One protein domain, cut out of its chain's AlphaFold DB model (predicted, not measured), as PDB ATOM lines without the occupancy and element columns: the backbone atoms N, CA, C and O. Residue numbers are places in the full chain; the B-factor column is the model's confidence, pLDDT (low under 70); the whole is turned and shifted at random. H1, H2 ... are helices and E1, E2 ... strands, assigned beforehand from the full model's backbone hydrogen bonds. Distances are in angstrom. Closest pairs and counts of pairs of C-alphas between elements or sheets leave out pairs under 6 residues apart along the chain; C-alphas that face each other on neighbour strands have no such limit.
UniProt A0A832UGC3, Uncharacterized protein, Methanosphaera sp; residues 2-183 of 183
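AT A GLANCE: This is residues 2 to 183 of the 183 residues of an uncharacterized protein of Methanosphaera sp (UniProt A0A832UGC3). A twisted sheet of seven strands curls round one helix, H3, while the long helix H2 reaches from this body like an arm to H1, set crosswise near its far end. The hairpin E5 and E6 extends from the sheet's strand E4, and H4 lies at the opposite end of the longest axis from H1, with residues 163 to 183, which hold no named element, folding back after it. The 182 printed residues include four named helices and nine named strands, in the order E1 H1 H2 E2 E3 E4 E5 E6 H3 E7 E8 E9 H4; the class is mixed, helices and strands. The large sheet is branched with antiparallel neighbour pairs. The whole is only just loose, close to compact, with a radius of gyration of the C-alphas of 19.2 A and spans of 61 by 51 by 37 A.

HOW THE PARTS SIT: E1, residues 5 to 10, is an edge strand antiparallel to E7, residues 121 to 127; N 8 and O 124 are 2.8 A apart, within hydrogen-bond range. H1, residues 17 to 26, only just touches H2, residues 37 to 60, with 3 pairs of C-alphas within 8 A; the closest are those of Tyr 20 and Tyr 39, 6.9 A, and the helices are about perpendicular at 84 degrees. H2 only grazes the branched sheet with residues 47 to 55. E2, residues 68 to 76, has antiparallel neighbours E3, residues 79 to 82, and E4, residues 86 to 88, on one side and E9, residues 140 to 148, on the other side; N 74 and O 81, N 70 and O 86, and N 71 and O 145 are 2.8, 2.8 and 2.9 A apart. E4 runs on into E5, residues 91 to 95, at 20 degrees, and E5 forms a hairpin with E6, residues 101 to 105, where N 104 and O 92 are 2.7 A apart. The sheet curls round H3, residues 107 to 116; the closest C-alphas of H3 and E4 are those of Ala 107 and Val 88, 5.6 A. H2 touches H3 with residues 55 to 59 alone, at a shallow tilt of 25 degrees, opposite ways; their closest C-alphas are those of Leu 58 and Lys 109, 5.6 A. E7, E8, residues 130 to 137, and E9 form a meander, each the antiparallel neighbour of the one before; N 134 and O 123, and N 133 and O 144, are 2.8 A apart. H4, residues 151 to 162, only grazes the sheet with residues 153 to 157. Every O i to N i+4 pair is within hydrogen-bond range in H1, H3 and H4, and 18 of 20 in H2.

IN THESE COORDINATES: E1 begins at C-alpha 5, (-5.718, -36.984, -44.844). H2 is 35.7 A long from first to last C-alpha and begins at (-34.766, -18.360, -36.670). E2 is 25.1 A long, E8 22.3 A and E9 26.7 A. H4, 17.0 A long, ends at C-alpha 162, (15.817, -16.657, -22.089).

THE WHOLE: The two C-alphas farthest apart are those of Thr 30 and Lys 163, 62.0 A. The printed part has no cut and no long link. Its mean pLDDT is 91.3, and residues 2 to 3 are under 70.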
ATOM      1  N   SER A   2       0.543 -43.545 -49.727       51.19
ATOM      2  CA  SER A   2      -0.720 -42.794 -49.722       51.19
ATOM      3  C   SER A   2      -0.600 -41.602 -48.768       51.19
ATOM      4  O   SER A   2      -0.087 -41.767 -47.660       51.19
ATOM      5  N   LYS A   3      -1.019 -40.410 -49.204       63.91
ATOM      6  CA  LYS A   3      -1.142 -39.250 -48.316       63.91
ATOM      7  C   LYS A   3      -2.317 -39.524 -47.382       63.91
ATOM      8  O   LYS A   3      -3.448 -39.599 -47.847       63.91
ATOM      9  N   LYS A   4      -2.050 -39.703 -46.088       75.19
ATOM     10  CA  LYS A   4      -3.119 -39.752 -45.091       75.19
ATOM     11  C   LYS A   4      -3.648 -38.336 -44.883       75.19
ATOM     12  O   LYS A   4      -2.870 -37.425 -44.591       75.19
ATOM     13  N   ILE A   5      -4.947 -38.194 -45.095       86.88
ATOM     14  CA  ILE A   5      -5.718 -36.984 -44.844       86.88
ATOM     15  C   ILE A   5      -6.936 -37.430 -44.044       86.88
ATOM     16  O   ILE A   5      -7.594 -38.393 -44.443       86.88
ATOM     17  N   PHE A   6      -7.204 -36.774 -42.922       90.69
ATOM     18  CA  PHE A   6      -8.460 -36.941 -42.199       90.69
ATOM     19  C   PHE A   6      -8.918 -35.610 -41.615       90.69
ATOM     20  O   PHE A   6      -8.103 -34.770 -41.223       90.69
ATOM     21  N   THR A   7     -10.233 -35.430 -41.587       93.81
ATOM     22  CA  THR A   7     -10.894 -34.257 -41.021       93.81
ATOM     23  C   THR A   7     -10.908 -34.366 -39.500       93.81
ATOM     24  O   THR A   7     -11.229 -35.418 -38.953       93.81
ATOM     25  N   LEU A   8     -10.517 -33.284 -38.833       93.06
ATOM     26  CA  LEU A   8     -10.543 -33.130 -37.379       93.06
ATOM     27  C   LEU A   8     -11.774 -32.337 -36.917       93.06
ATOM     28  O   LEU A   8     -12.311 -32.613 -35.851       93.06
ATOM     29  N   LEU A   9     -12.194 -31.358 -37.721       95.50
ATOM     30  CA  LEU A   9     -13.362 -30.505 -37.511       95.50
ATOM     31  C   LEU A   9     -13.867 -30.038 -38.880       95.50
ATOM     32  O   LEU A   9     -13.053 -29.664 -39.725       95.50
ATOM     33  N   ASP A  10     -15.179 -29.999 -39.083       95.12
ATOM     34  CA  ASP A  10     -15.787 -29.361 -40.250       95.12
ATOM     35  C   ASP A  10     -17.122 -28.719 -39.864       95.12
ATOM     36  O   ASP A  10     -18.102 -29.413 -39.620       95.12
ATOM     37  N   THR A  11     -17.162 -27.389 -39.769       93.38
ATOM     38  CA  THR A  11     -18.410 -26.660 -39.491       93.38
ATOM     39  C   THR A  11     -19.189 -26.336 -40.762       93.38
ATOM     40  O   THR A  11     -20.280 -25.778 -40.674       93.38
ATOM     41  N   THR A  12     -18.638 -26.656 -41.940       88.62
ATOM     42  CA  THR A  12     -19.330 -26.464 -43.222       88.62
ATOM     43  C   THR A  12     -20.348 -27.565 -43.488       88.62
ATOM     44  O   THR A  12     -21.198 -27.405 -44.365       88.62
ATOM     45  N   GLU A  13     -20.288 -28.662 -42.727       85.00
ATOM     46  CA  GLU A  13     -21.309 -29.698 -42.762       85.00
ATOM     47  C   GLU A  13     -22.672 -29.102 -42.377       85.00
ATOM     48  O   GLU A  13     -22.815 -28.268 -41.472       85.00
ATOM     49  N   THR A  14     -23.682 -29.472 -43.159       80.31
ATOM     50  CA  THR A  14     -25.064 -29.062 -42.939       80.31
ATOM     51  C   THR A  14     -25.681 -29.973 -41.896       80.31
ATOM     52  O   THR A  14     -25.550 -31.190 -41.996       80.31
ATOM     53  N   PHE A  15     -26.370 -29.380 -40.930       86.44
ATOM     54  CA  PHE A  15     -27.243 -30.127 -40.038       86.44
ATOM     55  C   PHE A  15     -28.552 -30.392 -40.767       86.44
ATOM     56  O   PHE A  15     -29.040 -29.510 -41.479       86.44
ATOM     57  N   ASP A  16     -29.087 -31.597 -40.614       91.19
ATOM     58  CA  ASP A  16     -30.365 -31.943 -41.211       91.19
ATOM     59  C   ASP A  16     -31.496 -31.463 -40.296       91.19
ATOM     60  O   ASP A  16     -31.440 -31.594 -39.073       91.19
ATOM     61  N   TYR A  17     -32.584 -30.963 -40.886       94.62
ATOM     62  CA  TYR A  17     -33.770 -30.566 -40.120       94.62
ATOM     63  C   TYR A  17     -34.335 -31.710 -39.256       94.62
ATOM     64  O   TYR A  17     -34.927 -31.466 -38.209       94.62
ATOM     65  N   ALA A  18     -34.120 -32.965 -39.664       95.81
ATOM     66  CA  ALA A  18     -34.496 -34.136 -38.875       95.81
ATOM     67  C   ALA A  18     -33.784 -34.183 -37.510       95.81
ATOM     68  O   ALA A  18     -34.435 -34.474 -36.511       95.81
ATOM     69  N   ASP A  19     -32.500 -33.816 -37.444       95.00
ATOM     70  CA  ASP A  19     -31.738 -33.794 -36.190       95.00
ATOM     71  C   ASP A  19     -32.294 -32.735 -35.220       95.00
ATOM     72  O   ASP A  19     -32.363 -32.952 -34.009       95.00
ATOM     73  N   TYR A  20     -32.751 -31.599 -35.756       96.44
ATOM     74  CA  TYR A  20     -33.437 -30.569 -34.975       96.44
ATOM     75  C   TYR A  20     -34.784 -31.058 -34.434       96.44
ATOM     76  O   TYR A  20     -35.111 -30.799 -33.276       96.44
ATOM     77  N   VAL A  21     -35.559 -31.791 -35.241       97.06
ATOM     78  CA  VAL A  21     -36.824 -32.390 -34.790       97.06
ATOM     79  C   VAL A  21     -36.573 -33.379 -33.653       97.06
ATOM     80  O   VAL A  21     -37.234 -33.280 -32.620       97.06
ATOM     81  N   ASP A  22     -35.578 -34.258 -33.789       96.88
ATOM     82  CA  ASP A  22     -35.193 -35.214 -32.744       96.88
ATOM     83  C   ASP A  22     -34.761 -34.496 -31.451       96.88
ATOM     84  O   ASP A  22     -35.159 -34.881 -30.346       96.88
ATOM     85  N   PHE A  23     -33.994 -33.405 -31.570       95.75
ATOM     86  CA  PHE A  23     -33.643 -32.541 -30.441       95.75
ATOM     87  C   PHE A  23     -34.888 -31.928 -29.779       95.75
ATOM     88  O   PHE A  23     -35.002 -31.950 -28.550       95.75
ATOM     89  N   CYS A  24     -35.826 -31.394 -30.563       97.00
ATOM     90  CA  CYS A  24     -37.065 -30.812 -30.054       97.00
ATOM     91  C   CYS A  24     -37.911 -31.848 -29.308       97.00
ATOM     92  O   CYS A  24     -38.347 -31.578 -28.189       97.00
ATOM     93  N   GLU A  25     -38.084 -33.048 -29.866       96.69
ATOM     94  CA  GLU A  25     -38.820 -34.143 -29.226       96.69
ATOM     95  C   GLU A  25     -38.181 -34.565 -27.898       96.69
ATOM     96  O   GLU A  25     -38.879 -34.694 -26.889       96.69
ATOM     97  N   ALA A  26     -36.853 -34.709 -27.862       97.19
ATOM     98  CA  ALA A  26     -36.112 -35.075 -26.654       97.19
ATOM     99  C   ALA A  26     -36.209 -34.028 -25.528       97.19
ATOM    100  O   ALA A  26     -36.002 -34.363 -24.360       97.19
ATOM    101  N   ASN A  27     -36.525 -32.775 -25.869       96.44
ATOM    102  CA  ASN A  27     -36.635 -31.655 -24.935       96.44
ATOM    103  C   ASN A  27     -38.079 -31.156 -24.746       96.44
ATOM    104  O   ASN A  27     -38.280 -30.117 -24.118       96.44
ATOM    105  N   GLU A  28     -39.079 -31.884 -25.257       96.81
ATOM    106  CA  GLU A  28     -40.506 -31.527 -25.178       96.81
ATOM    107  C   GLU A  28     -40.840 -30.153 -25.813       96.81
ATOM    108  O   GLU A  28     -41.740 -29.434 -25.371       96.81
ATOM    109  N   ILE A  29     -40.122 -29.785 -26.878       96.38
ATOM    110  CA  ILE A  29     -40.298 -28.555 -27.663       96.38
ATOM    111  C   ILE A  29     -41.066 -28.885 -28.953       96.38
ATOM    112  O   ILE A  29     -40.881 -29.942 -29.550       96.38
ATOM    113  N   THR A  30     -41.936 -27.980 -29.412       96.56
ATOM    114  CA  THR A  30     -42.547 -28.100 -30.749       96.56
ATOM    115  C   THR A  30     -41.569 -27.559 -31.796       96.56
ATOM    116  O   THR A  30     -41.172 -26.404 -31.659       96.56
ATOM    117  N   PRO A  31     -41.175 -28.341 -32.819       96.19
ATOM    118  CA  PRO A  31     -40.226 -27.873 -33.822       96.19
ATOM    119  C   PRO A  31     -40.857 -26.801 -34.717       96.19
ATOM    120  O   PRO A  31     -41.950 -26.986 -35.258       96.19
ATOM    121  N   GLU A  32     -40.145 -25.693 -34.901       97.00
ATOM    122  CA  GLU A  32     -40.483 -24.666 -35.888       97.00
ATOM    123  C   GLU A  32     -39.953 -25.056 -37.282       97.00
ATOM    124  O   GLU A  32     -39.061 -25.899 -37.384       97.00
ATOM    125  N   PRO A  33     -40.473 -24.492 -38.388       95.62
ATOM    126  CA  PRO A  33     -40.024 -24.821 -39.745       95.62
ATOM    127  C   PRO A  33     -38.517 -24.601 -39.984       95.62
ATOM    128  O   PRO A  33     -37.897 -23.752 -39.356       95.62
ATOM    129  N   GLU A  34     -37.934 -25.291 -40.969       93.31
ATOM    130  CA  GLU A  34     -36.494 -25.221 -41.311       93.31
ATOM    131  C   GLU A  34     -35.997 -23.812 -41.695       93.31
ATOM    132  O   GLU A  34     -34.823 -23.479 -41.585       93.31
ATOM    133  N   ASN A  35     -36.885 -22.931 -42.147       93.12
ATOM    134  CA  ASN A  35     -36.537 -21.544 -42.450       93.12
ATOM    135  C   ASN A  35     -36.747 -20.589 -41.262       93.12
ATOM    136  O   ASN A  35     -36.716 -19.374 -41.467       93.12
ATOM    137  N   SER A  36     -37.017 -21.110 -40.063       95.81
ATOM    138  CA  SER A  36     -37.213 -20.322 -38.845       95.81
ATOM    139  C   SER A  36     -35.889 -19.916 -38.201       95.81
ATOM    140  O   SER A  36     -34.883 -20.619 -38.309       95.81
ATOM    141  N   ASP A  37     -35.908 -18.797 -37.476       95.88
ATOM    142  CA  ASP A  37     -34.766 -18.360 -36.670       95.88
ATOM    143  C   ASP A  37     -34.414 -19.398 -35.591       95.88
ATOM    144  O   ASP A  37     -33.240 -19.590 -35.292       95.88
ATOM    145  N   ASP A  38     -35.402 -20.113 -35.046       94.88
ATOM    146  CA  ASP A  38     -35.191 -21.123 -34.003       94.88
ATOM    147  C   ASP A  38     -34.357 -22.306 -34.503       94.88
ATOM    148  O   ASP A  38     -33.424 -22.734 -33.819       94.88
ATOM    149  N   TYR A  39     -34.625 -22.783 -35.723       95.19
ATOM    150  CA  TYR A  39     -33.789 -23.797 -36.361       95.19
ATOM    151  C   TYR A  39     -32.354 -23.295 -36.571       95.19
ATOM    152  O   TYR A  39     -31.398 -23.957 -36.169       95.19
ATOM    153  N   TRP A  40     -32.172 -22.104 -37.152       93.88
ATOM    154  CA  TRP A  40     -30.834 -21.570 -37.442       93.88
ATOM    155  C   TRP A  40     -30.035 -21.199 -36.185       93.88
ATOM    156  O   TRP A  40     -28.803 -21.307 -36.182       93.88
ATOM    157  N   ASN A  41     -30.715 -20.818 -35.103       94.31
ATOM    158  CA  ASN A  41     -30.106 -20.640 -33.789       94.31
ATOM    159  C   ASN A  41     -29.604 -21.980 -33.243       94.31
ATOM    160  O   ASN A  41     -28.448 -22.064 -32.836       94.31
ATOM    161  N   TRP A  42     -30.418 -23.039 -33.315       95.38
ATOM    162  CA  TRP A  42     -29.996 -24.383 -32.918       95.38
ATOM    163  C   TRP A  42     -28.790 -24.869 -33.736       95.38
ATOM    164  O   TRP A  42     -27.794 -25.292 -33.154       95.38
ATOM    165  N   VAL A  43     -28.811 -24.706 -35.065       92.88
ATOM    166  CA  VAL A  43     -27.666 -25.034 -35.936       92.88
ATOM    167  C   VAL A  43     -26.400 -24.293 -35.491       92.88
ATOM    168  O   VAL A  43     -25.316 -24.877 -35.430       92.88
ATOM    169  N   SER A  44     -26.520 -23.005 -35.166       91.19
ATOM    170  CA  SER A  44     -25.389 -22.195 -34.703       91.19
ATOM    171  C   SER A  44     -24.841 -22.690 -33.361       91.19
ATOM    172  O   SER A  44     -23.623 -22.763 -33.182       91.19
ATOM    173  N   GLU A  45     -25.719 -23.078 -32.435       93.00
ATOM    174  CA  GLU A  45     -25.329 -23.648 -31.145       93.00
ATOM    175  C   GLU A  45     -24.652 -25.015 -31.288       93.00
ATOM    176  O   GLU A  45     -23.624 -25.247 -30.652       93.00
ATOM    177  N   GLU A  46     -25.168 -25.914 -32.131       92.88
ATOM    178  CA  GLU A  46     -24.538 -27.220 -32.365       92.88
ATOM    179  C   GLU A  46     -23.146 -27.065 -32.982       92.88
ATOM    180  O   GLU A  46     -22.182 -27.678 -32.517       92.88
ATOM    181  N   ARG A  47     -22.992 -26.167 -33.965       92.06
ATOM    182  CA  ARG A  47     -21.673 -25.819 -34.522       92.06
ATOM    183  C   ARG A  47     -20.717 -25.347 -33.436       92.06
ATOM    184  O   ARG A  47     -19.572 -25.799 -33.390       92.06
ATOM    185  N   GLN A  48     -21.181 -24.466 -32.549       91.75
ATOM    186  CA  GLN A  48     -20.374 -23.984 -31.435       91.75
ATOM    187  C   GLN A  48     -19.972 -25.128 -30.493       91.75
ATOM    188  O   GLN A  48     -18.802 -25.215 -30.124       91.75
ATOM    189  N   ARG A  49     -20.889 -26.043 -30.153       93.12
ATOM    190  CA  ARG A  49     -20.592 -27.199 -29.291       93.12
ATOM    191  C   ARG A  49     -19.537 -28.118 -29.900       93.12
ATOM    192  O   ARG A  49     -18.613 -28.512 -29.194       93.12
ATOM    193  N   ILE A  50     -19.618 -28.416 -31.199       93.50
ATOM    194  CA  ILE A  50     -18.609 -29.239 -31.890       93.50
ATOM    195  C   ILE A  50     -17.235 -28.555 -31.858       93.50
ATOM    196  O   ILE A  50     -16.222 -29.207 -31.597       93.50
ATOM    197  N   VAL A  51     -17.185 -27.238 -32.089       94.25
ATOM    198  CA  VAL A  51     -15.939 -26.461 -31.989       94.25
ATOM    199  C   VAL A  51     -15.374 -26.509 -30.571       94.25
ATOM    200  O   VAL A  51     -14.181 -26.761 -30.395       94.25
ATOM    201  N   GLU A  52     -16.204 -26.276 -29.557       94.12
ATOM    202  CA  GLU A  52     -15.788 -26.303 -28.156       94.12
ATOM    203  C   GLU A  52     -15.252 -27.678 -27.754       94.12
ATOM    204  O   GLU A  52     -14.164 -27.755 -27.179       94.12
ATOM    205  N   ASP A  53     -15.950 -28.756 -28.112       94.19
ATOM    206  CA  ASP A  53     -15.530 -30.122 -27.802       94.19
ATOM    207  C   ASP A  53     -14.208 -30.470 -28.502       94.19
ATOM    208  O   ASP A  53     -13.271 -30.980 -27.880       94.19
ATOM    209  N   PHE A  54     -14.051 -30.081 -29.771       94.31
ATOM    210  CA  PHE A  54     -12.785 -30.214 -30.491       94.31
ATOM    211  C   PHE A  54     -11.634 -29.462 -29.798       94.31
ATOM    212  O   PHE A  54     -10.565 -30.035 -29.564       94.31
ATOM    213  N   LEU A  55     -11.838 -28.198 -29.418       93.19
ATOM    214  CA  LEU A  55     -10.820 -27.384 -28.744       93.19
ATOM    215  C   LEU A  55     -10.482 -27.903 -27.343       93.19
ATOM    216  O   LEU A  55      -9.325 -27.816 -26.918       93.19
ATOM    217  N   ILE A  56     -11.465 -28.439 -26.617       90.88
ATOM    218  CA  ILE A  56     -11.252 -29.135 -25.345       90.88
ATOM    219  C   ILE A  56     -10.393 -30.372 -25.590       90.88
ATOM    220  O   ILE A  56      -9.393 -30.555 -24.902       90.88
ATOM    221  N   ASN A  57     -10.699 -31.176 -26.604       90.25
ATOM    222  CA  ASN A  57      -9.960 -32.401 -26.897       90.25
ATOM    223  C   ASN A  57      -8.501 -32.143 -27.306       90.25
ATOM    224  O   ASN A  57      -7.606 -32.886 -26.893       90.25
ATOM    225  N   LEU A  58      -8.214 -31.033 -28.000       89.94
ATOM    226  CA  LEU A  58      -6.838 -30.617 -28.313       89.94
ATOM    227  C   LEU A  58      -5.959 -30.415 -27.070       89.94
ATOM    228  O   LEU A  58      -4.731 -30.479 -27.175       89.94
ATOM    229  N   GLN A  59      -6.546 -30.196 -25.889       85.06
ATOM    230  CA  GLN A  59      -5.767 -30.048 -24.661       85.06
ATOM    231  C   GLN A  59      -5.078 -31.347 -24.216       85.06
ATOM    232  O   GLN A  59      -4.105 -31.313 -23.454       85.06
ATOM    233  N   TYR A  60      -5.563 -32.487 -24.709       85.56
ATOM    234  CA  TYR A  60      -5.047 -33.815 -24.396       85.56
ATOM    235  C   TYR A  60      -4.051 -34.345 -25.435       85.56
ATOM    236  O   TYR A  60      -3.481 -35.412 -25.217       85.56
ATOM    237  N   ALA A  61      -3.790 -33.605 -26.519       86.19
ATOM    238  CA  ALA A  61      -2.781 -33.979 -27.508       86.19
ATOM    239  C   ALA A  61      -1.396 -34.151 -26.853       86.19
ATOM    240  O   ALA A  61      -1.014 -33.364 -25.985       86.19
ATOM    241  N   LYS A  62      -0.595 -35.133 -27.289       86.38
ATOM    242  CA  LYS A  62       0.720 -35.426 -26.676       86.38
ATOM    243  C   LYS A  62       1.735 -34.287 -26.802       86.38
ATOM    244  O   LYS A  62       2.666 -34.193 -26.009       86.38
ATOM    245  N   ILE A  63       1.558 -33.429 -27.800       83.25
ATOM    246  CA  ILE A  63       2.373 -32.229 -28.064       83.25
ATOM    247  C   ILE A  63       1.918 -30.987 -27.293       83.25
ATOM    248  O   ILE A  63       2.410 -29.897 -27.575       83.25
ATOM    249  N   ASN A  64       0.948 -31.105 -26.385       78.50
ATOM    250  CA  ASN A  64       0.332 -29.963 -25.709       78.50
ATOM    251  C   ASN A  64       1.349 -29.024 -25.017       78.50
ATOM    252  O   ASN A  64       1.121 -27.814 -24.966       78.50
ATOM    253  N   ASP A  65       2.503 -29.545 -24.600       81.94
ATOM    254  CA  ASP A  65       3.567 -28.768 -23.955       81.94
ATOM    255  C   ASP A  65       4.687 -28.259 -24.893       81.94
ATOM    256  O   ASP A  65       5.634 -27.618 -24.435       81.94
ATOM    257  N   GLU A  66       4.593 -28.483 -26.209       89.69
ATOM    258  CA  GLU A  66       5.581 -28.002 -27.186       89.69
ATOM    259  C   GLU A  66       5.067 -26.800 -28.001       89.69
ATOM    260  O   GLU A  66       3.930 -26.818 -28.475       89.69
ATOM    261  N   PRO A  67       5.898 -25.768 -28.254       92.88
ATOM    262  CA  PRO A  67       5.521 -24.686 -29.153       92.88
ATOM    263  C   PRO A  67       5.335 -25.164 -30.594       92.88
ATOM    264  O   PRO A  67       6.034 -26.057 -31.082       92.88
ATOM    265  N   VAL A  68       4.427 -24.499 -31.305       95.81
ATOM    266  CA  VAL A  68       4.086 -24.787 -32.706       95.81
ATOM    267  C   VAL A  68       4.295 -23.558 -33.583       95.81
ATOM    268  O   VAL A  68       4.479 -22.444 -33.093       95.81
ATOM    269  N   MET A  69       4.293 -23.754 -34.898       96.38
ATOM    270  CA  MET A  69       4.461 -22.690 -35.885       96.38
ATOM    271  C   MET A  69       3.230 -22.598 -36.781       96.38
ATOM    272  O   MET A  69       2.871 -23.587 -37.414       96.38
ATOM    273  N   ILE A  70       2.645 -21.407 -36.895       97.62
ATOM    274  CA  ILE A  70       1.613 -21.085 -37.882       97.62
ATOM    275  C   ILE A  70       2.276 -20.470 -39.114       97.62
ATOM    276  O   ILE A  70       3.123 -19.581 -39.013       97.62
ATOM    277  N   THR A  71       1.850 -20.929 -40.281       97.31
ATOM    278  CA  THR A  71       2.115 -20.332 -41.595       97.31
ATOM    279  C   THR A  71       0.827 -20.293 -42.398       97.31
ATOM    280  O   THR A  71      -0.186 -20.820 -41.945       97.31
ATOM    281  N   GLY A  72       0.855 -19.692 -43.581       96.69
ATOM    282  CA  GLY A  72      -0.258 -19.748 -44.515       96.69
ATOM    283  C   GLY A  72      -0.592 -18.388 -45.091       96.69
ATOM    284  O   GLY A  72       0.232 -17.475 -45.106       96.69
ATOM    285  N   SER A  73      -1.826 -18.247 -45.553       96.69
ATOM    286  CA  SER A  73      -2.238 -17.089 -46.325       96.69
ATOM    287  C   SER A  73      -3.663 -16.657 -46.035       96.69
ATOM    288  O   SER A  73      -4.550 -17.471 -45.772       96.69
ATOM    289  N   LEU A  74      -3.866 -15.351 -46.153       95.00
ATOM    290  CA  LEU A  74      -5.163 -14.714 -46.109       95.00
ATOM    291  C   LEU A  74      -5.729 -14.626 -47.526       95.00
ATOM    292  O   LEU A  74      -5.063 -14.094 -48.422       95.00
ATOM    293  N   GLY A  75      -6.931 -15.154 -47.735       93.19
ATOM    294  CA  GLY A  75      -7.653 -15.049 -48.997       93.19
ATOM    295  C   GLY A  75      -8.595 -13.860 -48.949       93.19
ATOM    296  O   GLY A  75      -9.684 -13.983 -48.418       93.19
ATOM    297  N   LEU A  76      -8.185 -12.718 -49.498       88.62
ATOM    298  CA  LEU A  76      -8.968 -11.484 -49.472       88.62
ATOM    299  C   LEU A  76      -9.542 -11.180 -50.860       88.62
ATOM    300  O   LEU A  76      -9.030 -11.662 -51.874       88.62
ATOM    301  N   TRP A  77     -10.519 -10.274 -50.928       88.06
ATOM    302  CA  TRP A  77     -11.086  -9.790 -52.196       88.06
ATOM    303  C   TRP A  77     -10.030  -9.223 -53.166       88.06
ATOM    304  O   TRP A  77     -10.210  -9.253 -54.381       88.06
ATOM    305  N   ASN A  78      -8.905  -8.717 -52.644       89.81
ATOM    306  CA  ASN A  78      -7.784  -8.186 -53.430       89.81
ATOM    307  C   ASN A  78      -6.651  -9.197 -53.667       89.81
ATOM    308  O   ASN A  78      -5.538  -8.809 -54.029       89.81
ATOM    309  N   GLY A  79      -6.929 -10.485 -53.474       90.25
ATOM    310  CA  GLY A  79      -5.999 -11.577 -53.709       90.25
ATOM    311  C   GLY A  79      -5.455 -12.203 -52.428       90.25
ATOM    312  O   GLY A  79      -5.895 -11.933 -51.311       90.25
ATOM    313  N   ARG A  80      -4.480 -13.094 -52.615       94.62
ATOM    314  CA  ARG A  80      -3.898 -13.904 -51.544       94.62
ATOM    315  C   ARG A  80      -2.658 -13.229 -50.960       94.62
ATOM    316  O   ARG A  80      -1.771 -12.820 -51.709       94.62
ATOM    317  N   LYS A  81      -2.586 -13.129 -49.632       94.62
ATOM    318  CA  LYS A  81      -1.439 -12.560 -48.907       94.62
ATOM    319  C   LYS A  81      -0.880 -13.570 -47.921       94.62
ATOM    320  O   LYS A  81      -1.599 -14.010 -47.033       94.62
ATOM    321  N   GLU A  82       0.395 -13.910 -48.055       96.75
ATOM    322  CA  GLU A  82       1.083 -14.766 -47.085       96.75
ATOM    323  C   GLU A  82       1.241 -14.039 -45.745       96.75
ATOM    324  O   GLU A  82       1.597 -12.856 -45.705       96.75
ATOM    325  N   ILE A  83       0.991 -14.748 -44.646       95.06
ATOM    326  CA  ILE A  83       1.312 -14.241 -43.314       95.06
ATOM    327  C   ILE A  83       2.804 -14.424 -43.043       95.06
ATOM    328  O   ILE A  83       3.449 -15.347 -43.546       95.06
ATOM    329  N   TYR A  84       3.359 -13.575 -42.183       94.56
ATOM    330  CA  TYR A  84       4.661 -13.876 -41.604       94.56
ATOM    331  C   TYR A  84       4.516 -15.073 -40.645       94.56
ATOM    332  O   TYR A  84       3.585 -15.059 -39.831       94.56
ATOM    333  N   PRO A  85       5.387 -16.099 -40.718       95.38
ATOM    334  CA  PRO A  85       5.297 -17.250 -39.829       95.38
ATOM    335  C   PRO A  85       5.304 -16.833 -38.353       95.38
ATOM    336  O   PRO A  85       6.025 -15.915 -37.960       95.38
ATOM    337  N   MET A  86       4.517 -17.516 -37.527       94.19
ATOM    338  CA  MET A  86       4.320 -17.156 -36.124       94.19
ATOM    339  C   MET A  86       4.545 -18.363 -35.222       94.19
ATOM    340  O   MET A  86       3.894 -19.392 -35.391       94.19
ATOM    341  N   VAL A  87       5.426 -18.221 -34.231       95.00
ATOM    342  CA  VAL A  87       5.545 -19.201 -33.146       95.00
ATOM    343  C   VAL A  87       4.418 -18.972 -32.146       95.00
ATOM    344  O   VAL A  87       4.156 -17.837 -31.744       95.00
ATOM    345  N   VAL A  88       3.762 -20.055 -31.745       93.94
ATOM    346  CA  VAL A  88       2.733 -20.062 -30.708       93.94
ATOM    347  C   VAL A  88       3.202 -20.953 -29.571       93.94
ATOM    348  O   VAL A  88       3.559 -22.110 -29.780       93.94
ATOM    349  N   GLU A  89       3.188 -20.392 -28.369       91.81
ATOM    350  CA  GLU A  89       3.533 -21.066 -27.121       91.81
ATOM    351  C   GLU A  89       2.271 -21.300 -26.286       91.81
ATOM    352  O   GLU A  89       1.286 -20.550 -26.390       91.81
ATOM    353  N   GLY A  90       2.309 -22.330 -25.439       90.06
ATOM    354  CA  GLY A  90       1.278 -22.562 -24.435       90.06
ATOM    355  C   GLY A  90       1.184 -21.397 -23.446       90.06
ATOM    356  O   GLY A  90       2.062 -20.538 -23.364       90.06
ATOM    357  N   SER A  91       0.084 -21.314 -22.714       88.19
ATOM    358  CA  SER A  91      -0.043 -20.408 -21.572       88.19
ATOM    359  C   SER A  91      -0.829 -21.053 -20.448       88.19
ATOM    360  O   SER A  91      -1.531 -22.040 -20.665       88.19
ATOM    361  N   ASP A  92      -0.695 -20.448 -19.268       86.31
ATOM    362  CA  ASP A  92      -1.375 -20.819 -18.029       86.31
ATOM    363  C   ASP A  92      -0.989 -22.221 -17.563       86.31
ATOM    364  O   ASP A  92      -1.350 -23.217 -18.171       86.31
ATOM    365  N   TYR A  93      -0.237 -22.320 -16.473       83.31
ATOM    366  CA  TYR A  93       0.191 -23.619 -15.963       83.31
ATOM    367  C   TYR A  93      -0.798 -24.167 -14.944       83.31
ATOM    368  O   TYR A  93      -1.270 -23.442 -14.066       83.31
ATOM    369  N   GLU A  94      -1.038 -25.471 -15.007       85.50
ATOM    370  CA  GLU A  94      -1.710 -26.212 -13.949       85.50
ATOM    371  C   GLU A  94      -0.905 -27.445 -13.546       85.50
ATOM    372  O   GLU A  94      -0.149 -28.022 -14.334       85.50
ATOM    373  N   LYS A  95      -1.040 -27.824 -12.275       84.94
ATOM    374  CA  LYS A  95      -0.337 -28.964 -11.697       84.94
ATOM    375  C   LYS A  95      -1.249 -30.185 -11.742       84.94
ATOM    376  O   LYS A  95      -2.381 -30.119 -11.273       84.94
ATOM    377  N   ARG A  96      -0.755 -31.282 -12.306       81.00
ATOM    378  CA  ARG A  96      -1.429 -32.585 -12.338       81.00
ATOM    379  C   ARG A  96      -1.375 -33.257 -10.965       81.00
ATOM    380  O   ARG A  96      -0.511 -32.943 -10.143       81.00
ATOM    381  N   ASP A  97      -2.221 -34.264 -10.771       85.00
ATOM    382  CA  ASP A  97      -2.257 -35.076  -9.545       85.00
ATOM    383  C   ASP A  97      -0.922 -35.786  -9.260       85.00
ATOM    384  O   ASP A  97      -0.538 -35.968  -8.106       85.00
ATOM    385  N   ASN A  98      -0.167 -36.135 -10.308       85.62
ATOM    386  CA  ASN A  98       1.172 -36.730 -10.204       85.62
ATOM    387  C   ASN A  98       2.287 -35.705  -9.900       85.62
ATOM    388  O   ASN A  98       3.454 -36.073  -9.774       85.62
ATOM    389  N   GLY A  99       1.944 -34.421  -9.787       86.44
ATOM    390  CA  GLY A  99       2.862 -33.331  -9.483       86.44
ATOM    391  C   GLY A  99       3.547 -32.679 -10.687       86.44
ATOM    392  O   GLY A  99       4.255 -31.690 -10.482       86.44
ATOM    393  N   GLU A 100       3.331 -33.175 -11.908       84.25
ATOM    394  CA  GLU A 100       3.845 -32.573 -13.143       84.25
ATOM    395  C   GLU A 100       3.085 -31.289 -13.501       84.25
ATOM    396  O   GLU A 100       1.885 -31.165 -13.253       84.25
ATOM    397  N   TRP A 101       3.781 -30.334 -14.112       81.69
ATOM    398  CA  TRP A 101       3.163 -29.135 -14.676       81.69
ATOM    399  C   TRP A 101       2.780 -29.386 -16.130       81.69
ATOM    400  O   TRP A 101       3.555 -29.991 -16.865       81.69
ATOM    401  N   LYS A 102       1.615 -28.887 -16.540       82.50
ATOM    402  CA  LYS A 102       1.193 -28.822 -17.945       82.50
ATOM    403  C   LYS A 102       0.596 -27.459 -18.256       82.50
ATOM    404  O   LYS A 102       0.136 -26.768 -17.339       82.50
ATOM    405  N   TYR A 103       0.545 -27.091 -19.532       83.25
ATOM    406  CA  TYR A 103      -0.285 -25.961 -19.931       83.25
ATOM    407  C   TYR A 103      -1.770 -26.319 -19.835       83.25
ATOM    408  O   TYR A 103      -2.229 -27.328 -20.367       83.25
ATOM    409  N   LYS A 104      -2.532 -25.441 -19.192       84.44
ATOM    410  CA  LYS A 104      -3.990 -25.392 -19.256       84.44
ATOM    411  C   LYS A 104      -4.449 -24.953 -20.644       84.44
ATOM    412  O   LYS A 104      -5.460 -25.447 -21.132       84.44
ATOM    413  N   ASN A 105      -3.709 -24.045 -21.290       87.25
ATOM    414  CA  ASN A 105      -3.963 -23.653 -22.672       87.25
ATOM    415  C   ASN A 105      -2.757 -23.982 -23.572       87.25
ATOM    416  O   ASN A 105      -1.844 -23.161 -23.712       87.25
ATOM    417  N   PRO A 106      -2.708 -25.190 -24.153       92.06
ATOM    418  CA  PRO A 106      -1.544 -25.639 -24.896       92.06
ATOM    419  C   PRO A 106      -1.372 -24.951 -26.246       92.06
ATOM    420  O   PRO A 106      -2.321 -24.438 -26.844       92.06
ATOM    421  N   ALA A 107      -0.140 -24.969 -26.753       94.12
ATOM    422  CA  ALA A 107       0.239 -24.241 -27.962       94.12
ATOM    423  C   ALA A 107      -0.604 -24.634 -29.185       94.12
ATOM    424  O   ALA A 107      -0.985 -23.765 -29.968       94.12
ATOM    425  N   ILE A 108      -0.922 -25.925 -29.332       94.69
ATOM    426  CA  ILE A 108      -1.720 -26.436 -30.452       94.69
ATOM    427  C   ILE A 108      -3.155 -25.904 -30.431       94.69
ATOM    428  O   ILE A 108      -3.622 -25.397 -31.449       94.69
ATOM    429  N   LYS A 109      -3.808 -25.917 -29.263       94.62
ATOM    430  CA  LYS A 109      -5.144 -25.344 -29.066       94.62
ATOM    431  C   LYS A 109      -5.134 -23.857 -29.406       94.62
ATOM    432  O   LYS A 109      -5.882 -23.421 -30.275       94.62
ATOM    433  N   LYS A 110      -4.202 -23.101 -28.821       95.19
ATOM    434  CA  LYS A 110      -4.049 -21.660 -29.086       95.19
ATOM    435  C   LYS A 110      -3.794 -21.355 -30.554       95.19
ATOM    436  O   LYS A 110      -4.244 -20.328 -31.055       95.19
ATOM    437  N   ALA A 111      -3.018 -22.194 -31.235       96.44
ATOM    438  CA  ALA A 111      -2.711 -21.997 -32.641       96.44
ATOM    439  C   ALA A 111      -3.950 -22.200 -33.515       96.44
ATOM    440  O   ALA A 111      -4.204 -21.381 -34.397       96.44
ATOM    441  N   VAL A 112      -4.738 -23.237 -33.232       96.44
ATOM    442  CA  VAL A 112      -6.012 -23.497 -33.906       96.44
ATOM    443  C   VAL A 112      -7.007 -22.365 -33.629       96.44
ATOM    444  O   VAL A 112      -7.476 -21.750 -34.581       96.44
ATOM    445  N   GLU A 113      -7.226 -21.984 -32.365       95.69
ATOM    446  CA  GLU A 113      -8.093 -20.852 -31.980       95.69
ATOM    447  C   GLU A 113      -7.721 -19.561 -32.725       95.69
ATOM    448  O   GLU A 113      -8.581 -18.862 -33.259       95.69
ATOM    449  N   LYS A 114      -6.420 -19.256 -32.826       96.38
ATOM    450  CA  LYS A 114      -5.926 -18.093 -33.578       96.38
ATOM    451  C   LYS A 114      -6.263 -18.154 -35.066       96.38
ATOM    452  O   LYS A 114      -6.556 -17.113 -35.643       96.38
ATOM    453  N   CYS A 115      -6.185 -19.334 -35.681       96.75
ATOM    454  CA  CYS A 115      -6.495 -19.524 -37.099       96.75
ATOM    455  C   CYS A 115      -8.004 -19.434 -37.383       96.75
ATOM    456  O   CYS A 115      -8.393 -19.027 -38.473       96.75
ATOM    457  N   MET A 116      -8.835 -19.804 -36.406       95.25
ATOM    458  CA  MET A 116     -10.300 -19.795 -36.500       95.25
ATOM    459  C   MET A 116     -10.923 -18.429 -36.203       95.25
ATOM    460  O   MET A 116     -12.071 -18.177 -36.554       95.25
ATOM    461  N   ASN A 117     -10.188 -17.549 -35.527       92.75
ATOM    462  CA  ASN A 117     -10.728 -16.297 -35.022       92.75
ATOM    463  C   ASN A 117     -11.259 -15.383 -36.140       92.75
ATOM    464  O   ASN A 117     -10.488 -14.917 -36.978       92.75
ATOM    465  N   GLY A 118     -12.554 -15.060 -36.079       88.69
ATOM    466  CA  GLY A 118     -13.221 -14.162 -37.025       88.69
ATOM    467  C   GLY A 118     -13.576 -14.802 -38.370       88.69
ATOM    468  O   GLY A 118     -13.731 -14.070 -39.345       88.69
ATOM    469  N   MET A 119     -13.651 -16.133 -38.434       91.50
ATOM    470  CA  MET A 119     -14.158 -16.874 -39.594       91.50
ATOM    471  C   MET A 119     -15.645 -17.201 -39.399       91.50
ATOM    472  O   MET A 119     -16.076 -17.391 -38.263       91.50
ATOM    473  N   ASP A 120     -16.394 -17.283 -40.499       91.06
ATOM    474  CA  ASP A 120     -17.814 -17.661 -40.506       91.06
ATOM    475  C   ASP A 120     -17.959 -19.187 -40.358       91.06
ATOM    476  O   ASP A 120     -18.728 -19.673 -39.535       91.06
ATOM    477  N   ASP A 121     -17.137 -19.936 -41.100       93.12
ATOM    478  CA  ASP A 121     -17.024 -21.390 -41.002       93.12
ATOM    479  C   ASP A 121     -15.554 -21.818 -40.975       93.12
ATOM    480  O   ASP A 121     -14.654 -21.118 -41.461       93.12
ATOM    481  N   VAL A 122     -15.295 -23.007 -40.437       96.25
ATOM    482  CA  VAL A 122     -13.956 -23.572 -40.313       96.25
ATOM    483  C   VAL A 122     -13.952 -25.045 -40.689       96.25
ATOM    484  O   VAL A 122     -14.784 -25.827 -40.239       96.25
ATOM    485  N   LYS A 123     -12.911 -25.445 -41.419       96.94
ATOM    486  CA  LYS A 123     -12.516 -26.845 -41.559       96.94
ATOM    487  C   LYS A 123     -11.081 -27.047 -41.090       96.94
ATOM    488  O   LYS A 123     -10.183 -26.313 -41.499       96.94
ATOM    489  N   VAL A 124     -10.851 -28.053 -40.254       97.12
ATOM    490  CA  VAL A 124      -9.525 -28.443 -39.766       97.12
ATOM    491  C   VAL A 124      -9.219 -29.858 -40.230       97.12
ATOM    492  O   VAL A 124      -9.983 -30.788 -39.981       97.12
ATOM    493  N   GLU A 125      -8.075 -30.037 -40.879       95.88
ATOM    494  CA  GLU A 125      -7.621 -31.320 -41.407       95.88
ATOM    495  C   GLU A 125      -6.224 -31.650 -40.887       95.88
ATOM    496  O   GLU A 125      -5.368 -30.774 -40.764       95.88
ATOM    497  N   TYR A 126      -5.954 -32.929 -40.649       93.38
ATOM    498  CA  TYR A 126      -4.587 -33.425 -40.597       93.38
ATOM    499  C   TYR A 126      -4.188 -33.919 -41.984       93.38
ATOM    500  O   TYR A 126      -4.800 -34.847 -42.517       93.38
ATOM    501  N   ALA A 127      -3.135 -33.344 -42.560       91.38
ATOM    502  CA  ALA A 127      -2.637 -33.718 -43.875       91.38
ATOM    503  C   ALA A 127      -1.106 -33.696 -43.912       91.38
ATOM    504  O   ALA A 127      -0.469 -32.684 -43.652       91.38
ATOM    505  N   ASN A 128      -0.484 -34.809 -44.310       88.19
ATOM    506  CA  ASN A 128       0.968 -34.889 -44.564       88.19
ATOM    507  C   ASN A 128       1.881 -34.481 -43.386       88.19
ATOM    508  O   ASN A 128       3.015 -34.032 -43.614       88.19
ATOM    509  N   GLY A 129       1.423 -34.695 -42.151       90.19
ATOM    510  CA  GLY A 129       2.149 -34.317 -40.939       90.19
ATOM    511  C   GLY A 129       1.963 -32.860 -40.529       90.19
ATOM    512  O   GLY A 129       2.798 -32.317 -39.810       90.19
ATOM    513  N   GLU A 130       0.901 -32.224 -41.000       93.81
ATOM    514  CA  GLU A 130       0.569 -30.827 -40.746       93.81
ATOM    515  C   GLU A 130      -0.909 -30.755 -40.358       93.81
ATOM    516  O   GLU A 130      -1.705 -31.585 -40.803       93.81
ATOM    517  N   ILE A 131      -1.273 -29.772 -39.535       95.75
ATOM    518  CA  ILE A 131      -2.681 -29.423 -39.338       95.75
ATOM    519  C   ILE A 131      -2.978 -28.245 -40.253       95.75
ATOM    520  O   ILE A 131      -2.308 -27.215 -40.176       95.75
ATOM    521  N   VAL A 132      -3.965 -28.397 -41.123       97.50
ATOM    522  CA  VAL A 132      -4.407 -27.362 -42.050       97.50
ATOM    523  C   VAL A 132      -5.736 -26.818 -41.553       97.50
ATOM    524  O   VAL A 132      -6.666 -27.581 -41.314       97.50
ATOM    525  N   VAL A 133      -5.815 -25.503 -41.380       97.88
ATOM    526  CA  VAL A 133      -7.034 -24.799 -40.977       97.88
ATOM    527  C   VAL A 133      -7.507 -23.961 -42.156       97.88
ATOM    528  O   VAL A 133      -6.819 -23.035 -42.589       97.88
ATOM    529  N   HIS A 134      -8.683 -24.292 -42.664       97.44
ATOM    530  CA  HIS A 134      -9.414 -23.522 -43.654       97.44
ATOM    531  C   HIS A 134     -10.425 -22.652 -42.916       97.44
ATOM    532  O   HIS A 134     -11.342 -23.177 -42.293       97.44
ATOM    533  N   GLY A 135     -10.232 -21.339 -42.964       96.50
ATOM    534  CA  GLY A 135     -11.189 -20.364 -42.456       96.50
ATOM    535  C   GLY A 135     -11.954 -19.753 -43.617       96.50
ATOM    536  O   GLY A 135     -11.343 -19.139 -44.495       96.50
ATOM    537  N   TYR A 136     -13.267 -19.929 -43.634       94.00
ATOM    538  CA  TYR A 136     -14.149 -19.360 -44.641       94.00
ATOM    539  C   TYR A 136     -14.762 -18.080 -44.096       94.00
ATOM    540  O   TYR A 136     -15.214 -18.029 -42.955       94.00
ATOM    541  N   HIS A 137     -14.750 -17.039 -44.911       89.25
ATOM    542  CA  HIS A 137     -15.449 -15.798 -44.631       89.25
ATOM    543  C   HIS A 137     -16.106 -15.292 -45.915       89.25
ATOM    544  O   HIS A 137     -15.695 -15.673 -47.014       89.25
ATOM    545  N   HIS A 138     -17.087 -14.400 -45.798       85.12
ATOM    546  CA  HIS A 138     -17.795 -13.826 -46.956       85.12
ATOM    547  C   HIS A 138     -16.874 -13.348 -48.104       85.12
ATOM    548  O   HIS A 138     -17.213 -13.496 -49.277       85.12
ATOM    549  N   ASP A 139     -15.692 -12.815 -47.771       84.81
ATOM    550  CA  ASP A 139     -14.714 -12.263 -48.724       84.81
ATOM    551  C   ASP A 139     -13.668 -13.257 -49.281       84.81
ATOM    552  O   ASP A 139     -12.813 -12.856 -50.081       84.81
ATOM    553  N   GLY A 140     -13.664 -14.526 -48.854       90.56
ATOM    554  CA  GLY A 140     -12.661 -15.498 -49.293       90.56
ATOM    555  C   GLY A 140     -12.328 -16.611 -48.299       90.56
ATOM    556  O   GLY A 140     -13.085 -16.942 -47.393       90.56
ATOM    557  N   THR A 141     -11.181 -17.256 -48.526       95.44
ATOM    558  CA  THR A 141     -10.738 -18.406 -47.727       95.44
ATOM    559  C   THR A 141      -9.299 -18.231 -47.273       95.44
ATOM    560  O   THR A 141      -8.356 -18.232 -48.082       95.44
ATOM    561  N   ASN A 142      -9.138 -18.153 -45.959       96.81
ATOM    562  CA  ASN A 142      -7.856 -18.209 -45.285       96.81
ATOM    563  C   ASN A 142      -7.415 -19.667 -45.170       96.81
ATOM    564  O   ASN A 142      -8.213 -20.548 -44.860       96.81
ATOM    565  N   ILE A 143      -6.143 -19.929 -45.451       97.25
ATOM    566  CA  ILE A 143      -5.567 -21.270 -45.348       97.25
ATOM    567  C   ILE A 143      -4.330 -21.153 -44.482       97.25
ATOM    568  O   ILE A 143      -3.346 -20.536 -44.892       97.25
ATOM    569  N   PHE A 144      -4.383 -21.755 -43.302       98.06
ATOM    570  CA  PHE A 144      -3.278 -21.799 -42.363       98.06
ATOM    571  C   PHE A 144      -2.741 -23.214 -42.237       98.06
ATOM    572  O   PHE A 144      -3.483 -24.190 -42.298       98.06
ATOM    573  N   THR A 145      -1.440 -23.319 -42.018       97.56
ATOM    574  CA  THR A 145      -0.758 -24.578 -41.748       97.56
ATOM    575  C   THR A 145      -0.034 -24.456 -40.421       97.56
ATOM    576  O   THR A 145       0.850 -23.609 -40.254       97.56
ATOM    577  N   ILE A 146      -0.402 -25.323 -39.487       97.38
ATOM    578  CA  ILE A 146       0.229 -25.471 -38.187       97.38
ATOM    579  C   ILE A 146       1.218 -26.630 -38.280       97.38
ATOM    580  O   ILE A 146       0.884 -27.734 -38.717       97.38
ATOM    581  N   ASN A 147       2.448 -26.361 -37.860       95.50
ATOM    582  CA  ASN A 147       3.554 -27.305 -37.874       95.50
ATOM    583  C   ASN A 147       4.116 -27.489 -36.468       95.50
ATOM    584  O   ASN A 147       4.257 -26.525 -35.708       95.50
ATOM    585  N   LYS A 148       4.551 -28.715 -36.167       95.19
ATOM    586  CA  LYS A 148       5.442 -28.969 -35.033       95.19
ATOM    587  C   LYS A 148       6.744 -28.201 -35.237       95.19
ATOM    588  O   LYS A 148       7.216 -28.065 -36.368       95.19
ATOM    589  N   LEU A 149       7.383 -27.759 -34.163       94.56
ATOM    590  CA  LEU A 149       8.766 -27.311 -34.263       94.56
ATOM    591  C   LEU A 149       9.724 -28.505 -34.330       94.56
ATOM    592  O   LEU A 149       9.571 -29.517 -33.651       94.56
ATOM    593  N   SER A 150      10.778 -28.385 -35.133       95.06
ATOM    594  CA  SER A 150      11.884 -29.338 -35.088       95.06
ATOM    595  C   SER A 150      12.613 -29.237 -33.742       95.06
ATOM    596  O   SER A 150      12.601 -28.190 -33.093       95.06
ATOM    597  N   LYS A 151      13.373 -30.271 -33.354       93.44
ATOM    598  CA  LYS A 151      14.232 -30.213 -32.148       93.44
ATOM    599  C   LYS A 151      15.154 -28.984 -32.136       93.44
ATOM    600  O   LYS A 151      15.427 -28.409 -31.084       93.44
ATOM    601  N   LYS A 152      15.642 -28.568 -33.313       94.19
ATOM    602  CA  LYS A 152      16.441 -27.342 -33.460       94.19
ATOM    603  C   LYS A 152      15.579 -26.090 -33.286       94.19
ATOM    604  O   LYS A 152      16.032 -25.160 -32.630       94.19
ATOM    605  N   GLY A 153      14.363 -26.087 -33.832       93.94
ATOM    606  CA  GLY A 153      13.375 -25.021 -33.659       93.94
ATOM    607  C   GLY A 153      13.020 -24.780 -32.196       93.94
ATOM    608  O   GLY A 153      13.178 -23.656 -31.732       93.94
ATOM    609  N   ILE A 154      12.680 -25.833 -31.449       92.75
ATOM    610  CA  ILE A 154      12.388 -25.761 -30.004       92.75
ATOM    611  C   ILE A 154      13.562 -25.120 -29.254       92.75
ATOM    612  O   ILE A 154      13.391 -24.162 -28.504       92.75
ATOM    613  N   LYS A 155      14.793 -25.581 -29.522       93.12
ATOM    614  CA  LYS A 155      15.998 -25.001 -28.915       93.12
ATOM    615  C   LYS A 155      16.189 -23.526 -29.287       93.12
ATOM    616  O   LYS A 155      16.713 -22.762 -28.480       93.12
ATOM    617  N   THR A 156      15.829 -23.110 -30.500       93.38
ATOM    618  CA  THR A 156      15.883 -21.700 -30.912       93.38
ATOM    619  C   THR A 156      14.876 -20.853 -30.136       93.38
ATOM    620  O   THR A 156      15.282 -19.813 -29.626       93.38
ATOM    621  N   VAL A 157      13.628 -21.312 -30.002       91.12
ATOM    622  CA  VAL A 157      12.566 -20.625 -29.242       91.12
ATOM    623  C   VAL A 157      12.989 -20.434 -27.788       91.12
ATOM    624  O   VAL A 157      13.113 -19.300 -27.336       91.12
ATOM    625  N   PHE A 158      13.379 -21.515 -27.112       89.25
ATOM    626  CA  PHE A 158      13.812 -21.472 -25.713       89.25
ATOM    627  C   PHE A 158      14.997 -20.516 -25.475       89.25
ATOM    628  O   PHE A 158      15.040 -19.747 -24.518       89.25
ATOM    629  N   ASN A 159      15.981 -20.509 -26.383       89.25
ATOM    630  CA  ASN A 159      17.112 -19.582 -26.285       89.25
ATOM    631  C   ASN A 159      16.725 -18.120 -26.537       89.25
ATOM    632  O   ASN A 159      17.428 -17.228 -26.059       89.25
ATOM    633  N   ALA A 160      15.700 -17.869 -27.351       89.19
ATOM    634  CA  ALA A 160      15.202 -16.526 -27.614       89.19
ATOM    635  C   ALA A 160      14.431 -15.996 -26.401       89.19
ATOM    636  O   ALA A 160      14.705 -14.872 -25.981       89.19
ATOM    637  N   GLU A 161      13.589 -16.833 -25.788       85.81
ATOM    638  CA  GLU A 161      12.842 -16.536 -24.561       85.81
ATOM    639  C   GLU A 161      13.781 -16.133 -23.414       85.81
ATOM    640  O   GLU A 161      13.688 -15.019 -22.902       85.81
ATOM    641  N   ILE A 162      14.793 -16.960 -23.111       82.31
ATOM    642  CA  ILE A 162      15.817 -16.657 -22.089       82.31
ATOM    643  C   ILE A 162      16.505 -15.309 -22.339       82.31
ATOM    644  O   ILE A 162      16.912 -14.619 -21.405       82.31
ATOM    645  N   LYS A 163      16.691 -14.940 -23.609       88.19
ATOM    646  CA  LYS A 163      17.407 -13.724 -24.010       88.19
ATOM    647  C   LYS A 163      16.483 -12.521 -24.212       88.19
ATOM    648  O   LYS A 163      16.993 -11.471 -24.600       88.19
ATOM    649  N   GLY A 164      15.170 -12.668 -24.016       85.00
ATOM    650  CA  GLY A 164      14.178 -11.629 -24.307       85.00
ATOM    651  C   GLY A 164      14.205 -11.162 -25.767       85.00
ATOM    652  O   GLY A 164      14.034  -9.976 -26.041       85.00
ATOM    653  N   LYS A 165      14.512 -12.064 -26.707       86.31
ATOM    654  CA  LYS A 165      14.630 -11.747 -28.136       86.31
ATOM    655  C   LYS A 165      13.390 -12.174 -28.899       86.31
ATOM    656  O   LYS A 165      12.822 -13.228 -28.637       86.31
ATOM    657  N   THR A 166      13.040 -11.394 -29.916       84.19
ATOM    658  CA  THR A 166      12.062 -11.812 -30.917       84.19
ATOM    659  C   THR A 166      12.593 -13.002 -31.715       84.19
ATOM    660  O   THR A 166      13.790 -13.104 -32.008       84.19
ATOM    661  N   ILE A 167      11.695 -13.925 -32.045       88.69
ATOM    662  CA  ILE A 167      12.004 -15.093 -32.866       88.69
ATOM    663  C   ILE A 167      11.777 -14.712 -34.327       88.69
ATOM    664  O   ILE A 167      10.714 -14.215 -34.680       88.69
ATOM    665  N   ASP A 168      12.777 -14.969 -35.166       89.44
ATOM    666  CA  ASP A 168      12.684 -14.860 -36.623       89.44
ATOM    667  C   ASP A 168      12.641 -16.286 -37.200       89.44
ATOM    668  O   ASP A 168      13.679 -16.965 -37.205       89.44
ATOM    669  N   PRO A 169      11.461 -16.791 -37.610       90.06
ATOM    670  CA  PRO A 169      11.292 -18.155 -38.087       90.06
ATOM    671  C   PRO A 169      12.217 -18.512 -39.249       90.06
ATOM    672  O   PRO A 169      12.339 -17.788 -40.237       90.06
ATOM    673  N   LYS A 170      12.860 -19.678 -39.149       92.31
ATOM    674  CA  LYS A 170      13.769 -20.203 -40.178       92.31
ATOM    675  C   LYS A 170      13.305 -21.559 -40.695       92.31
ATOM    676  O   LYS A 170      12.779 -22.338 -39.907       92.31
ATOM    677  N   PRO A 171      13.596 -21.915 -41.962       92.50
ATOM    678  CA  PRO A 171      13.199 -23.200 -42.546       92.50
ATOM    679  C   PRO A 171      13.593 -24.440 -41.725       92.50
ATOM    680  O   PRO A 171      12.868 -25.425 -41.700       92.50
ATOM    681  N   TYR A 172      14.709 -24.403 -40.988       93.38
ATOM    682  CA  TYR A 172      15.121 -25.530 -40.141       93.38
ATOM    683  C   TYR A 172      14.252 -25.711 -38.884       93.38
ATOM    684  O   TYR A 172      14.388 -26.723 -38.193       93.38
ATOM    685  N   MET A 173      13.433 -24.718 -38.527       94.94
ATOM    686  CA  MET A 173      12.567 -24.753 -37.348       94.94
ATOM    687  C   MET A 173      11.303 -25.571 -37.593       94.94
ATOM    688  O   MET A 173      10.695 -26.005 -36.625       94.94
ATOM    689  N   PHE A 174      10.939 -25.808 -38.851       93.00
ATOM    690  CA  PHE A 174       9.740 -26.543 -39.226       93.00
ATOM    691  C   PHE A 174       9.965 -28.047 -39.062       93.00
ATOM    692  O   PHE A 174      10.933 -28.616 -39.574       93.00
ATOM    693  N   GLY A 175       9.090 -28.674 -38.291       92.81
ATOM    694  CA  GLY A 175       8.953 -30.115 -38.143       92.81
ATOM    695  C   GLY A 175       7.594 -30.576 -38.660       92.81
ATOM    696  O   GLY A 175       6.821 -29.792 -39.200       92.81
ATOM    697  N   LYS A 176       7.313 -31.866 -38.484       92.50
ATOM    698  CA  LYS A 176       6.037 -32.483 -38.843       92.50
ATOM    699  C   LYS A 176       5.452 -33.195 -37.640       92.50
ATOM    700  O   LYS A 176       6.199 -33.766 -36.847       92.50
ATOM    701  N   PHE A 177       4.134 -33.170 -37.549       90.00
ATOM    702  CA  PHE A 177       3.368 -34.018 -36.659       90.00
ATOM    703  C   PHE A 177       3.370 -35.463 -37.158       90.00
ATOM    704  O   PHE A 177       3.241 -35.745 -38.350       90.00
ATOM    705  N   THR A 178       3.467 -36.383 -36.218       89.25
ATOM    706  CA  THR A 178       3.079 -37.783 -36.352       89.25
ATOM    707  C   THR A 178       1.623 -37.947 -35.909       89.25
ATOM    708  O   THR A 178       1.058 -37.050 -35.292       89.25
ATOM    709  N   GLU A 179       0.989 -39.077 -36.215       81.38
ATOM    710  CA  GLU A 179      -0.366 -39.358 -35.705       81.38
ATOM    711  C   GLU A 179      -0.382 -39.451 -34.174       81.38
ATOM    712  O   GLU A 179      -1.280 -38.920 -33.534       81.38
ATOM    713  N   GLU A 180       0.659 -40.043 -33.583       85.81
ATOM    714  CA  GLU A 180       0.818 -40.162 -32.129       85.81
ATOM    715  C   GLU A 180       1.000 -38.817 -31.419       85.81
ATOM    716  O   GLU A 180       0.874 -38.756 -30.199       85.81
ATOM    717  N   ASP A 181       1.335 -37.750 -32.148       85.81
ATOM    718  CA  ASP A 181       1.418 -36.412 -31.566       85.81
ATOM    719  C   ASP A 181       0.015 -35.867 -31.222       85.81
ATOM    720  O   ASP A 181      -0.104 -35.047 -30.313       85.81
ATOM    721  N   LEU A 182      -1.036 -36.320 -31.921       79.94
ATOM    722  CA  LEU A 182      -2.411 -35.824 -31.769       79.94
ATOM    723  C   LEU A 182      -3.289 -36.689 -30.850       79.94
ATOM    724  O   LEU A 182      -4.247 -36.163 -30.290       79.94
ATOM    725  N   TRP A 183      -2.944 -37.968 -30.679       78.44
ATOM    726  CA  TRP A 183      -3.673 -38.973 -29.888       78.44
ATOM    727  C   TRP A 183      -2.740 -39.631 -28.877       78.44
ATOM    728  O   TRP A 183      -3.095 -39.793 -27.693       78.44
TER     729      TRP A 183